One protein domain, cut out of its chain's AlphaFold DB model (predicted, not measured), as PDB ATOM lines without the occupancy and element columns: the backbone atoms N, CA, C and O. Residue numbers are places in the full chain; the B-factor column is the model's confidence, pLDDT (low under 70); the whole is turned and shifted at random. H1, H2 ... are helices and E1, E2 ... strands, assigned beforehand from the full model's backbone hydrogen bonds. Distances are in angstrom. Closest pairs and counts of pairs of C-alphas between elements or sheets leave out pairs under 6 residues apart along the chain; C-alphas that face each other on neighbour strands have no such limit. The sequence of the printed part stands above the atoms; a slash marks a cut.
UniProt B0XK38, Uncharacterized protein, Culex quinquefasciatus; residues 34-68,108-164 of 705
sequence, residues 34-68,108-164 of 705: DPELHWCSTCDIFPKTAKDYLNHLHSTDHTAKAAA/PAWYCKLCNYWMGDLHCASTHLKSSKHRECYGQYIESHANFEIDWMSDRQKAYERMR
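What this domain is: This is residues 34 to 68 and 108 to 164 of the 705 residues of an uncharacterized protein of Culex quinquefasciatus (UniProt B0XK38). Two longer helices, H4 and H5, meet near their ends at about a right angle and make an open L, whose corner, residues 142 to 151, sticks out. The smaller parts lie across the opening of this L: the short hairpin E1 and E2 with H3 folded back on it, beyond the first end of H4, and the short helices H1 and H2, with the unnamed stretch 34 to 49 between H1 and H5. The 92 printed residues include five named helices and two named strands, in the order H1, H2, E1, E2, H3, H4, H5; the sheet, E1 - E2, is antiparallel and the class is mostly helix. The whole is compact, with a radius of gyration of the C-alphas of 13.9 A and spans of 36 by 33 by 25 A.

How they stand to each other: Start at residue 34 and pass the 16 residues with no named element to H1, residues 50 to 57. H2, residues 60 to 68, is close to H1 but not clearly touching, at a steep tilt of 60 degrees; their closest C-alphas, of His 56 and His 62, are 6.6 A apart. Past the cut, look for the hairpin of E1, residues 110 to 112, and E2, residues 117 to 119, antiparallel at 155 degrees, with N 110 and O 119 at 2.8 A and N 112 and O 117 at 3.0 A, within hydrogen-bond range. Next comes H3, residues 122 to 128; its closest C-alpha pair with E2 is Ala 125 and Met 119, 5.9 A. H3 and H1 only just touch, with 3 pairs of C-alphas within 8 A, the closest those of Lys 51 and Ser 126 at 7.6 A. H4, residues 132 to 144, is close to H3 but not clearly touching, with C-alphas 128 and 134 closest at 6.6 A. H5, residues 148 to 164, is about perpendicular to H4 at 85 degrees and close but not clearly touching, with C-alphas 142 and 148 closest at 6.7 A; H5 and H1 are apart. In H1 to H5 every O i to N i+4 pair is within hydrogen-bond range.

Where its parts are: Find C-alpha 50 at (-76.259, 125.399, -23.611), where H1 begins and runs 10.6 A; H2 runs 12.1 A. E1 and E2 each run 6.7 A, and H3 9.7 A. From C-alpha 132 at (-60.111, 129.827, -27.193), H4 runs 18.4 A. H5 runs 23.9 A to C-alpha 164 at (-94.419, 121.878, -35.041).

The domain as a whole: Look at Lys 133 and Arg 164 for the two C-alphas farthest apart, 36.4 A. Residues 69 to 107 are not printed, and C-alphas 68 and 108 are 18.9 A apart across the cut. The links printed whole are tight. Mean pLDDT of the printed part is 85.5, and no printed residue is under 70.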
ATOM      1  N   ASP A  34     -73.987 132.732 -25.404       84.19
ATOM      2  CA  ASP A  34     -74.743 131.566 -25.857       84.19
ATOM      3  C   ASP A  34     -75.837 132.063 -26.819       84.19
ATOM      4  O   ASP A  34     -76.686 132.835 -26.375       84.19
ATOM      5  N   PRO A  35     -75.838 131.676 -28.109       79.62
ATOM      6  CA  PRO A  35     -76.813 132.168 -29.079       79.62
ATOM      7  C   PRO A  35     -78.217 131.550 -28.917       79.62
ATOM      8  O   PRO A  35     -79.095 131.856 -29.718       79.62
ATOM      9  N   GLU A  36     -78.435 130.657 -27.941       77.56
ATOM     10  CA  GLU A  36     -79.681 129.901 -27.711       77.56
ATOM     11  C   GLU A  36     -80.069 128.949 -28.873       77.56
ATOM     12  O   GLU A  36     -81.132 128.326 -28.878       77.56
ATOM     13  N   LEU A  37     -79.176 128.759 -29.856       81.12
ATOM     14  CA  LEU A  37     -79.419 127.992 -31.085       81.12
ATOM     15  C   LEU A  37     -79.171 126.475 -30.944       81.12
ATOM     16  O   LEU A  37     -78.557 125.863 -31.810       81.12
ATOM     17  N   HIS A  38     -79.681 125.824 -29.900       84.25
ATOM     18  CA  HIS A  38     -79.490 124.374 -29.730       84.25
ATOM     19  C   HIS A  38     -80.530 123.544 -30.490       84.25
ATOM     20  O   HIS A  38     -81.672 123.962 -30.699       84.25
ATOM     21  N   TRP A  39     -80.128 122.343 -30.898       89.06
ATOM     22  CA  TRP A  39     -80.991 121.272 -31.399       89.06
ATOM     23  C   TRP A  39     -80.257 119.941 -31.235       89.06
ATOM     24  O   TRP A  39     -79.047 119.861 -31.453       89.06
ATOM     25  N   CYS A  40     -80.978 118.904 -30.818       86.94
ATOM     26  CA  CYS A  40     -80.450 117.553 -30.702       86.94
ATOM     27  C   CYS A  40     -81.031 116.661 -31.803       86.94
ATOM     28  O   CYS A  40     -82.136 116.146 -31.644       86.94
ATOM     29  N   SER A  41     -80.270 116.406 -32.869       82.88
ATOM     30  CA  SER A  41     -80.694 115.570 -34.006       82.88
ATOM     31  C   SER A  41     -81.140 114.152 -33.621       82.88
ATOM     32  O   SER A  41     -82.043 113.600 -34.236       82.88
ATOM     33  N   THR A  42     -80.589 113.570 -32.552       84.62
ATOM     34  CA  THR A  42     -80.983 112.243 -32.031       84.62
ATOM     35  C   THR A  42     -82.363 112.224 -31.350       84.62
ATOM     36  O   THR A  42     -82.878 111.162 -31.008       84.62
ATOM     37  N   CYS A  43     -82.944 113.389 -31.049       83.81
ATOM     38  CA  CYS A  43     -84.171 113.513 -30.250       83.81
ATOM     39  C   CYS A  43     -85.185 114.526 -30.802       83.81
ATOM     40  O   CYS A  43     -86.293 114.582 -30.273       83.81
ATOM     41  N   ASP A  44     -84.798 115.338 -31.788       86.12
ATOM     42  CA  ASP A  44     -85.496 116.526 -32.297       86.12
ATOM     43  C   ASP A  44     -85.960 117.527 -31.221       86.12
ATOM     44  O   ASP A  44     -86.865 118.326 -31.433       86.12
ATOM     45  N   ILE A  45     -85.296 117.541 -30.060       86.56
ATOM     46  CA  ILE A  45     -85.551 118.506 -28.983       86.56
ATOM     47  C   ILE A  45     -84.741 119.791 -29.223       86.56
ATOM     48  O   ILE A  45     -83.611 119.748 -29.722       86.56
ATOM     49  N   PHE A  46     -85.318 120.931 -28.823       89.12
ATOM     50  CA  PHE A  46     -84.764 122.285 -28.960       89.12
ATOM     51  C   PHE A  46     -84.537 122.951 -27.585       89.12
ATOM     52  O   PHE A  46     -85.375 123.742 -27.139       89.12
ATOM     53  N   PRO A  47     -83.434 122.633 -26.876       86.38
ATOM     54  CA  PRO A  47     -83.117 123.226 -25.575       86.38
ATOM     55  C   PRO A  47     -82.794 124.718 -25.683       86.38
ATOM     56  O   PRO A  47     -82.142 125.164 -26.628       86.38
ATOM     57  N   LYS A  48     -83.217 125.513 -24.699       82.69
ATOM     58  CA  LYS A  48     -83.133 126.985 -24.808       82.69
ATOM     59  C   LYS A  48     -81.775 127.566 -24.425       82.69
ATOM     60  O   LYS A  48     -81.482 128.696 -24.777       82.69
ATOM     61  N   THR A  49     -80.940 126.812 -23.716       88.75
ATOM     62  CA  THR A  49     -79.597 127.252 -23.296       88.75
ATOM     63  C   THR A  49     -78.601 126.106 -23.405       88.75
ATOM     64  O   THR A  49     -78.987 124.939 -23.338       88.75
ATOM     65  N   ALA A  50     -77.308 126.408 -23.493       84.81
ATOM     66  CA  ALA A  50     -76.259 125.399 -23.611       84.81
ATOM     67  C   ALA A  50     -76.223 124.460 -22.396       84.81
ATOM     68  O   ALA A  50     -75.922 123.278 -22.528       84.81
ATOM     69  N   LYS A  51     -76.594 124.957 -21.205       84.25
ATOM     70  CA  LYS A  51     -76.740 124.128 -19.999       84.25
ATOM     71  C   LYS A  51     -77.910 123.145 -20.118       84.25
ATOM     72  O   LYS A  51     -77.778 121.998 -19.709       84.25
ATOM     73  N   ASP A  52     -79.032 123.595 -20.671       88.31
ATOM     74  CA  ASP A  52     -80.223 122.779 -20.935       88.31
ATOM     75  C   ASP A  52     -79.930 121.716 -22.014       88.31
ATOM     76  O   ASP A  52     -80.263 120.547 -21.846       88.31
ATOM     77  N   TYR A  53     -79.181 122.084 -23.062       86.12
ATOM     78  CA  TYR A  53     -78.703 121.154 -24.090       86.12
ATOM     79  C   TYR A  53     -77.753 120.088 -23.538       86.12
ATOM     80  O   TYR A  53     -77.971 118.903 -23.772       86.12
ATOM     81  N   LEU A  54     -76.747 120.484 -22.753       85.81
ATOM     82  CA  LEU A  54     -75.852 119.536 -22.085       85.81
ATOM     83  C   LEU A  54     -76.654 118.603 -21.162       85.81
ATOM     84  O   LEU A  54     -76.587 117.387 -21.320       85.81
ATOM     85  N   ASN A  55     -77.490 119.146 -20.270       86.44
ATOM     86  CA  ASN A  55     -78.355 118.347 -19.395       86.44
ATOM     87  C   ASN A  55     -79.243 117.356 -20.175       86.44
ATOM     88  O   ASN A  55     -79.448 116.235 -19.710       86.44
ATOM     89  N   HIS A  56     -79.741 117.739 -21.356       88.25
ATOM     90  CA  HIS A  56     -80.487 116.843 -22.236       88.25
ATOM     91  C   HIS A  56     -79.624 115.693 -22.775       88.25
ATOM     92  O   HIS A  56     -80.084 114.555 -22.727       88.25
ATOM     93  N   LEU A  57     -78.382 115.938 -23.216       84.31
ATOM     94  CA  LEU A  57     -77.474 114.877 -23.689       84.31
ATOM     95  C   LEU A  57     -77.179 113.812 -22.615       84.31
ATOM     96  O   LEU A  57     -76.966 112.649 -22.943       84.31
ATOM     97  N   HIS A  58     -77.190 114.189 -21.333       79.25
ATOM     98  CA  HIS A  58     -77.048 113.261 -20.204       79.25
ATOM     99  C   HIS A  58     -78.386 112.706 -19.672       79.25
ATOM    100  O   HIS A  58     -78.387 111.987 -18.671       79.25
ATOM    101  N   SER A  59     -79.528 112.989 -20.312       86.62
ATOM    102  CA  SER A  59     -80.798 112.372 -19.916       86.62
ATOM    103  C   SER A  59     -80.846 110.891 -20.311       86.62
ATOM    104  O   SER A  59     -80.241 110.467 -21.300       86.62
ATOM    105  N   THR A  60     -81.602 110.089 -19.558       78.69
ATOM    106  CA  THR A  60     -81.875 108.674 -19.883       78.69
ATOM    107  C   THR A  60     -82.444 108.511 -21.290       78.69
ATOM    108  O   THR A  60     -82.088 107.584 -22.008       78.69
ATOM    109  N   ASP A  61     -83.291 109.450 -21.703       80.62
ATOM    110  CA  ASP A  61     -84.005 109.394 -22.974       80.62
ATOM    111  C   ASP A  61     -83.081 109.715 -24.152       80.62
ATOM    112  O   ASP A  61     -83.204 109.091 -25.206       80.62
ATOM    113  N   HIS A  62     -82.140 110.656 -23.983       82.88
ATOM    114  CA  HIS A  62     -81.110 110.899 -24.991       82.88
ATOM    115  C   HIS A  62     -80.123 109.739 -25.042       82.88
ATOM    116  O   HIS A  62     -79.914 109.175 -26.108       82.88
ATOM    117  N   THR A  63     -79.542 109.351 -23.905       80.88
ATOM    118  CA  THR A  63     -78.521 108.293 -23.842       80.88
ATOM    119  C   THR A  63     -79.036 106.954 -24.378       80.88
ATOM    120  O   THR A  63     -78.325 106.305 -25.143       80.88
ATOM    121  N   ALA A  64     -80.290 106.574 -24.098       79.25
ATOM    122  CA  ALA A  64     -80.919 105.391 -24.689       79.25
ATOM    123  C   ALA A  64     -81.114 105.513 -26.213       79.25
ATOM    124  O   ALA A  64     -80.803 104.576 -26.948       79.25
ATOM    125  N   LYS A  65     -81.584 106.667 -26.712       80.38
ATOM    126  CA  LYS A  65     -81.744 106.907 -28.160       80.38
ATOM    127  C   LYS A  65     -80.401 106.981 -28.890       80.38
ATOM    128  O   LYS A  65     -80.292 106.454 -29.988       80.38
ATOM    129  N   ALA A  66     -79.377 107.575 -28.284       75.12
ATOM    130  CA  ALA A  66     -78.027 107.675 -28.833       75.12
ATOM    131  C   ALA A  66     -77.327 106.311 -28.886       75.12
ATOM    132  O   ALA A  66     -76.770 105.959 -29.922       75.12
ATOM    133  N   ALA A  67     -77.439 105.502 -27.826       71.62
ATOM    134  CA  ALA A  67     -76.935 104.129 -27.816       71.62
ATOM    135  C   ALA A  67     -77.630 103.229 -28.859       71.62
ATOM    136  O   ALA A  67     -77.010 102.301 -29.374       71.62
ATOM    137  N   ALA A  68     -78.895 103.512 -29.193       70.19
ATOM    138  CA  ALA A  68     -79.613 102.848 -30.281       70.19
ATOM    139  C   ALA A  68     -79.280 103.412 -31.680       70.19
ATOM    140  O   ALA A  68     -79.375 102.680 -32.661       70.19
ATOM    141  N   PRO A 108     -70.144 110.973 -14.635       73.38
ATOM    142  CA  PRO A 108     -70.684 111.332 -15.945       73.38
ATOM    143  C   PRO A 108     -69.722 112.273 -16.692       73.38
ATOM    144  O   PRO A 108     -69.708 113.481 -16.458       73.38
ATOM    145  N   ALA A 109     -68.916 111.715 -17.597       84.12
ATOM    146  CA  ALA A 109     -67.898 112.443 -18.350       84.12
ATOM    147  C   ALA A 109     -68.378 112.879 -19.747       84.12
ATOM    148  O   ALA A 109     -69.007 112.114 -20.473       84.12
ATOM    149  N   TRP A 110     -68.000 114.094 -20.146       84.25
ATOM    150  CA  TRP A 110     -68.292 114.683 -21.454       84.25
ATOM    151  C   TRP A 110     -67.100 114.518 -22.402       84.25
ATOM    152  O   TRP A 110     -65.956 114.726 -21.992       84.25
ATOM    153  N   TYR A 111     -67.360 114.250 -23.682       86.50
ATOM    154  CA  TYR A 111     -66.341 114.209 -24.736       86.50
ATOM    155  C   TYR A 111     -66.612 115.274 -25.802       86.50
ATOM    156  O   TYR A 111     -67.697 115.318 -26.383       86.50
ATOM    157  N   CYS A 112     -65.628 116.125 -26.101       88.50
ATOM    158  CA  CYS A 112     -65.735 117.069 -27.214       88.50
ATOM    159  C   CYS A 112     -65.180 116.444 -28.502       88.50
ATOM    160  O   CYS A 112     -63.960 116.366 -28.651       88.50
ATOM    161  N   LYS A 113     -66.051 116.071 -29.460       86.50
ATOM    162  CA  LYS A 113     -65.625 115.516 -30.766       86.50
ATOM    163  C   LYS A 113     -64.654 116.448 -31.526       86.50
ATOM    164  O   LYS A 113     -63.713 115.961 -32.137       86.50
ATOM    165  N   LEU A 114     -64.828 117.775 -31.439       86.94
ATOM    166  CA  LEU A 114     -63.979 118.762 -32.137       86.94
ATOM    167  C   LEU A 114     -62.570 118.912 -31.541       86.94
ATOM    168  O   LEU A 114     -61.629 119.244 -32.250       86.94
ATOM    169  N   CYS A 115     -62.421 118.712 -30.230       85.62
ATOM    170  CA  CYS A 115     -61.148 118.901 -29.519       85.62
ATOM    171  C   CYS A 115     -60.509 117.582 -29.054       85.62
ATOM    172  O   CYS A 115     -59.443 117.617 -28.447       85.62
ATOM    173  N   ASN A 116     -61.173 116.445 -29.294       86.50
ATOM    174  CA  ASN A 116     -60.815 115.104 -28.823       86.50
ATOM    175  C   ASN A 116     -60.435 115.062 -27.328       86.50
ATOM    176  O   ASN A 116     -59.462 114.426 -26.927       86.50
ATOM    177  N   TYR A 117     -61.197 115.786 -26.498       85.69
ATOM    178  CA  TYR A 117     -60.883 116.019 -25.087       85.69
ATOM    179  C   TYR A 117     -62.016 115.566 -24.159       85.69
ATOM    180  O   TYR A 117     -63.192 115.831 -24.422       85.69
ATOM    181  N   TRP A 118     -61.636 114.911 -23.059       86.56
ATOM    182  CA  TRP A 118     -62.525 114.411 -22.009       86.56
ATOM    183  C   TRP A 118     -62.625 115.382 -20.829       86.56
ATOM    184  O   TRP A 118     -61.629 115.950 -20.384       86.56
ATOM    185  N   MET A 119     -63.831 115.551 -20.290       87.94
ATOM    186  CA  MET A 119     -64.139 116.501 -19.218       87.94
ATOM    187  C   MET A 119     -65.025 115.825 -18.169       87.94
ATOM    188  O   MET A 119     -66.154 115.446 -18.466       87.94
ATOM    189  N   GLY A 120     -64.537 115.682 -16.936       83.69
ATOM    190  CA  GLY A 120     -65.225 114.922 -15.880       83.69
ATOM    191  C   GLY A 120     -66.425 115.608 -15.209       83.69
ATOM    192  O   GLY A 120     -66.976 115.041 -14.273       83.69
ATOM    193  N   ASP A 121     -66.804 116.819 -15.630       84.62
ATOM    194  CA  ASP A 121     -67.901 117.588 -15.029       84.62
ATOM    195  C   ASP A 121     -68.536 118.591 -16.019       84.62
ATOM    196  O   ASP A 121     -67.889 119.074 -16.955       84.62
ATOM    197  N   LEU A 122     -69.806 118.935 -15.778       84.19
ATOM    198  CA  LEU A 122     -70.594 119.917 -16.526       84.19
ATOM    199  C   LEU A 122     -69.987 121.328 -16.477       84.19
ATOM    200  O   LEU A 122     -70.037 122.042 -17.482       84.19
ATOM    201  N   HIS A 123     -69.399 121.756 -15.352       83.38
ATOM    202  CA  HIS A 123     -68.728 123.055 -15.294       83.38
ATOM    203  C   HIS A 123     -67.509 123.058 -16.217       83.38
ATOM    204  O   HIS A 123     -67.389 123.962 -17.047       83.38
ATOM    205  N   CYS A 124     -66.692 121.998 -16.162       86.62
ATOM    206  CA  CYS A 124     -65.537 121.807 -17.042       86.62
ATOM    207  C   CYS A 124     -65.937 121.824 -18.528       86.62
ATOM    208  O   CYS A 124     -65.306 122.533 -19.314       86.62
ATOM    209  N   ALA A 125     -67.028 121.141 -18.898       87.88
ATOM    210  CA  ALA A 125     -67.599 121.210 -20.245       87.88
ATOM    211  C   ALA A 125     -68.004 122.645 -20.627       87.88
ATOM    212  O   ALA A 125     -67.583 123.163 -21.663       87.88
ATOM    213  N   SER A 126     -68.739 123.340 -19.753       87.06
ATOM    214  CA  SER A 126     -69.191 124.715 -20.005       87.06
ATOM    215  C   SER A 126     -68.047 125.734 -20.121       87.06
ATOM    216  O   SER A 126     -68.193 126.729 -20.829       87.06
ATOM    217  N   THR A 127     -66.907 125.497 -19.462       88.06
ATOM    218  CA  THR A 127     -65.694 126.319 -19.593       88.06
ATOM    219  C   THR A 127     -64.843 125.929 -20.800       88.06
ATOM    220  O   THR A 127     -64.220 126.798 -21.402       88.06
ATOM    221  N   HIS A 128     -64.850 124.656 -21.207       91.19
ATOM    222  CA  HIS A 128     -64.160 124.189 -22.411       91.19
ATOM    223  C   HIS A 128     -64.805 124.740 -23.687       91.19
ATOM    224  O   HIS A 128     -64.087 125.279 -24.527       91.19
ATOM    225  N   LEU A 129     -66.142 124.717 -23.801       87.69
ATOM    226  CA  LEU A 129     -66.862 125.376 -24.908       87.69
ATOM    227  C   LEU A 129     -66.561 126.888 -24.971       87.69
ATOM    228  O   LEU A 129     -66.571 127.486 -26.043       87.69
ATOM    229  N   LYS A 130     -66.247 127.502 -23.823       87.50
ATOM    230  CA  LYS A 130     -65.846 128.913 -23.682       87.50
ATOM    231  C   LYS A 130     -64.323 129.120 -23.695       87.50
ATOM    232  O   LYS A 130     -63.838 130.159 -23.256       87.50
ATOM    233  N   SER A 131     -63.556 128.139 -24.170       88.38
ATOM    234  CA  SER A 131     -62.103 128.253 -24.321       88.38
ATOM    235  C   SER A 131     -61.732 128.711 -25.732       88.38
ATOM    236  O   SER A 131     -62.427 128.407 -26.701       88.38
ATOM    237  N   SER A 132     -60.605 129.418 -25.868       88.69
ATOM    238  CA  SER A 132     -60.111 129.827 -27.193       88.69
ATOM    239  C   SER A 132     -59.792 128.612 -28.074       88.69
ATOM    240  O   SER A 132     -60.220 128.572 -29.221       88.69
ATOM    241  N   LYS A 133     -59.209 127.551 -27.489       89.31
ATOM    242  CA  LYS A 133     -58.946 126.269 -28.164       89.31
ATOM    243  C   LYS A 133     -60.188 125.686 -28.844       89.31
ATOM    244  O   LYS A 133     -60.099 125.221 -29.973       89.31
ATOM    245  N   HIS A 134     -61.348 125.731 -28.187       91.62
ATOM    246  CA  HIS A 134     -62.587 125.227 -28.782       91.62
ATOM    247  C   HIS A 134     -63.040 126.076 -29.979       91.62
ATOM    248  O   HIS A 134     -63.447 125.518 -30.993       91.62
ATOM    249  N   ARG A 135     -62.893 127.410 -29.911       89.81
ATOM    250  CA  ARG A 135     -63.128 128.302 -31.063       89.81
ATOM    251  C   ARG A 135     -62.151 128.026 -32.208       89.81
ATOM    252  O   ARG A 135     -62.571 128.012 -33.355       89.81
ATOM    253  N   GLU A 136     -60.872 127.828 -31.904       90.50
ATOM    254  CA  GLU A 136     -59.818 127.564 -32.893       90.50
ATOM    255  C   GLU A 136     -60.072 126.240 -33.634       90.50
ATOM    256  O   GLU A 136     -60.093 126.225 -34.864       90.50
ATOM    257  N   CYS A 137     -60.378 125.158 -32.906       88.31
ATOM    258  CA  CYS A 137     -60.776 123.882 -33.506       88.31
ATOM    259  C   CYS A 137     -62.103 123.979 -34.280       88.31
ATOM    260  O   CYS A 137     -62.247 123.341 -35.318       88.31
ATOM    261  N   TYR A 138     -63.073 124.772 -33.805       89.06
ATOM    262  CA  TYR A 138     -64.331 124.999 -34.525       89.06
ATOM    263  C   TYR A 138     -64.113 125.763 -35.839       89.06
ATOM    264  O   TYR A 138     -64.654 125.357 -36.859       89.06
ATOM    265  N   GLY A 139     -63.273 126.804 -35.848       88.44
ATOM    266  CA  GLY A 139     -62.913 127.532 -37.070       88.44
ATOM    267  C   GLY A 139     -62.308 126.607 -38.126       88.44
ATOM    268  O   GLY A 139     -62.824 126.525 -39.235       88.44
ATOM    269  N   GLN A 140     -61.307 125.808 -37.740       88.56
ATOM    270  CA  GLN A 140     -60.702 124.795 -38.618       88.56
ATOM    271  C   GLN A 140     -61.713 123.733 -39.087       88.56
ATOM    272  O   GLN A 140     -61.617 123.233 -40.209       88.56
ATOM    273  N   TYR A 141     -62.696 123.382 -38.252       89.50
ATOM    274  CA  TYR A 141     -63.760 122.449 -38.620       89.50
ATOM    275  C   TYR A 141     -64.711 123.037 -39.674       89.50
ATOM    276  O   TYR A 141     -64.998 122.362 -40.657       89.50
ATOM    277  N   ILE A 142     -65.137 124.297 -39.533       89.81
ATOM    278  CA  ILE A 142     -65.986 124.973 -40.530       89.81
ATOM    279  C   ILE A 142     -65.216 125.256 -41.830       89.81
ATOM    280  O   ILE A 142     -65.749 125.031 -42.912       89.81
ATOM    281  N   GLU A 143     -63.942 125.650 -41.751       87.44
ATOM    282  CA  GLU A 143     -63.071 125.833 -42.925       87.44
ATOM    283  C   GLU A 143     -62.863 124.528 -43.715       87.44
ATOM    284  O   GLU A 143     -62.798 124.554 -44.944       87.44
ATOM    285  N   SER A 144     -62.801 123.377 -43.034       86.75
ATOM    286  CA  SER A 144     -62.703 122.055 -43.680       86.75
ATOM    287  C   SER A 144     -64.050 121.466 -44.119       86.75
ATOM    288  O   SER A 144     -64.075 120.607 -44.997       86.75
ATOM    289  N   HIS A 145     -65.168 121.937 -43.559       80.44
ATOM    290  CA  HIS A 145     -66.524 121.467 -43.857       80.44
ATOM    291  C   HIS A 145     -67.413 122.648 -44.278       80.44
ATOM    292  O   HIS A 145     -68.402 122.959 -43.619       80.44
ATOM    293  N   ALA A 146     -67.065 123.305 -45.389       82.62
ATOM    294  CA  ALA A 146     -67.633 124.596 -45.807       82.62
ATOM    295  C   ALA A 146     -69.178 124.670 -45.885       82.62
ATOM    296  O   ALA A 146     -69.744 125.747 -45.709       82.62
ATOM    297  N   ASN A 147     -69.869 123.546 -46.114       84.94
ATOM    298  CA  ASN A 147     -71.336 123.493 -46.159       84.94
ATOM    299  C   ASN A 147     -71.992 123.199 -44.794       84.94
ATOM    300  O   ASN A 147     -73.201 123.377 -44.657       84.94
ATOM    301  N   PHE A 148     -71.228 122.787 -43.774       87.62
ATOM    302  CA  PHE A 148     -71.759 122.250 -42.513       87.62
ATOM    303  C   PHE A 148     -72.735 123.199 -41.813       87.62
ATOM    304  O   PHE A 148     -73.780 122.751 -41.352       87.62
ATOM    305  N   GLU A 149     -72.442 124.503 -41.749       87.00
ATOM    306  CA  GLU A 149     -73.356 125.469 -41.120       87.00
ATOM    307  C   GLU A 149     -74.690 125.586 -41.875       87.00
ATOM    308  O   GLU A 149     -75.739 125.735 -41.248       87.00
ATOM    309  N   ILE A 150     -74.663 125.478 -43.208       89.31
ATOM    310  CA  ILE A 150     -75.846 125.549 -44.076       89.31
ATOM    311  C   ILE A 150     -76.681 124.278 -43.911       89.31
ATOM    312  O   ILE A 150     -77.879 124.359 -43.628       89.31
ATOM    313  N   ASP A 151     -76.045 123.113 -44.029       88.62
ATOM    314  CA  ASP A 151     -76.702 121.812 -43.926       88.62
ATOM    315  C   ASP A 151     -77.312 121.625 -42.530       88.62
ATOM    316  O   ASP A 151     -78.510 121.346 -42.415       88.62
ATOM    317  N   TRP A 152     -76.542 121.909 -41.472       88.94
ATOM    318  CA  TRP A 152     -76.991 121.842 -40.079       88.94
ATOM    319  C   TRP A 152     -78.133 122.819 -39.777       88.94
ATOM    320  O   TRP A 152     -79.111 122.423 -39.140       88.94
ATOM    321  N   MET A 153     -78.075 124.068 -40.262       86.94
ATOM    322  CA  MET A 153     -79.202 125.004 -40.136       86.94
ATOM    323  C   MET A 153     -80.440 124.502 -40.890       86.94
ATOM    324  O   MET A 153     -81.556 124.629 -40.384       86.94
ATOM    325  N   SER A 154     -80.258 123.899 -42.070       89.12
ATOM    326  CA  SER A 154     -81.363 123.351 -42.856       89.12
ATOM    327  C   SER A 154     -82.032 122.168 -42.149       89.12
ATOM    328  O   SER A 154     -83.258 122.122 -42.068       89.12
ATOM    329  N   ASP A 155     -81.263 121.236 -41.584       89.50
ATOM    330  CA  ASP A 155     -81.811 120.074 -40.880       89.50
ATOM    331  C   ASP A 155     -82.424 120.458 -39.534       89.50
ATOM    332  O   ASP A 155     -83.485 119.940 -39.178       89.50
ATOM    333  N   ARG A 156     -81.842 121.446 -38.843       90.06
ATOM    334  CA  ARG A 156     -82.428 122.060 -37.649       90.06
ATOM    335  C   ARG A 156     -83.794 122.686 -37.940       90.06
ATOM    336  O   ARG A 156     -84.722 122.511 -37.151       90.06
ATOM    337  N   GLN A 157     -83.939 123.373 -39.074       89.75
ATOM    338  CA  GLN A 157     -85.219 123.931 -39.520       89.75
ATOM    339  C   GLN A 157     -86.225 122.823 -39.879       89.75
ATOM    340  O   GLN A 157     -87.352 122.850 -39.383       89.75
ATOM    341  N   LYS A 158     -85.814 121.804 -40.651       91.44
ATOM    342  CA  LYS A 158     -86.657 120.637 -40.991       91.44
ATOM    343  C   LYS A 158     -87.151 119.913 -39.731       91.44
ATOM    344  O   LYS A 158     -88.318 119.540 -39.649       91.44
ATOM    345  N   ALA A 159     -86.290 119.731 -38.730       87.56
ATOM    346  CA  ALA A 159     -86.651 119.139 -37.442       87.56
ATOM    347  C   ALA A 159     -87.643 120.004 -36.645       87.56
ATOM    348  O   ALA A 159     -88.575 119.475 -36.040       87.56
ATOM    349  N   TYR A 160     -87.490 121.331 -36.679       85.56
ATOM    350  CA  TYR A 160     -88.412 122.250 -36.009       85.56
ATOM    351  C   TYR A 160     -89.801 122.220 -36.661       85.56
ATOM    352  O   TYR A 160     -90.818 122.219 -35.968       85.56
ATOM    353  N   GLU A 161     -89.853 122.121 -37.989       88.69
ATOM    354  CA  GLU A 161     -91.094 121.954 -38.749       88.69
ATOM    355  C   GLU A 161     -91.766 120.605 -38.454       88.69
ATOM    356  O   GLU A 161     -92.957 120.590 -38.144       88.69
ATOM    357  N   ARG A 162     -91.010 119.497 -38.400       88.81
ATOM    358  CA  ARG A 162     -91.535 118.197 -37.931       88.81
ATOM    359  C   ARG A 162     -92.112 118.292 -36.518       88.81
ATOM    360  O   ARG A 162     -93.224 117.824 -36.296       88.81
ATOM    361  N   MET A 163     -91.398 118.907 -35.568       80.12
ATOM    362  CA  MET A 163     -91.890 119.078 -34.194       80.12
ATOM    363  C   MET A 163     -93.159 119.941 -34.139       80.12
ATOM    364  O   MET A 163     -94.084 119.606 -33.399       80.12
ATOM    365  N   ARG A 164     -93.226 121.025 -34.922       84.50
ATOM    366  CA  ARG A 164     -94.419 121.878 -35.041       84.50
ATOM    367  C   ARG A 164     -95.616 121.084 -35.563       84.50
ATOM    368  O   ARG A 164     -96.701 121.199 -35.006       84.50
TER     369      ARG A 164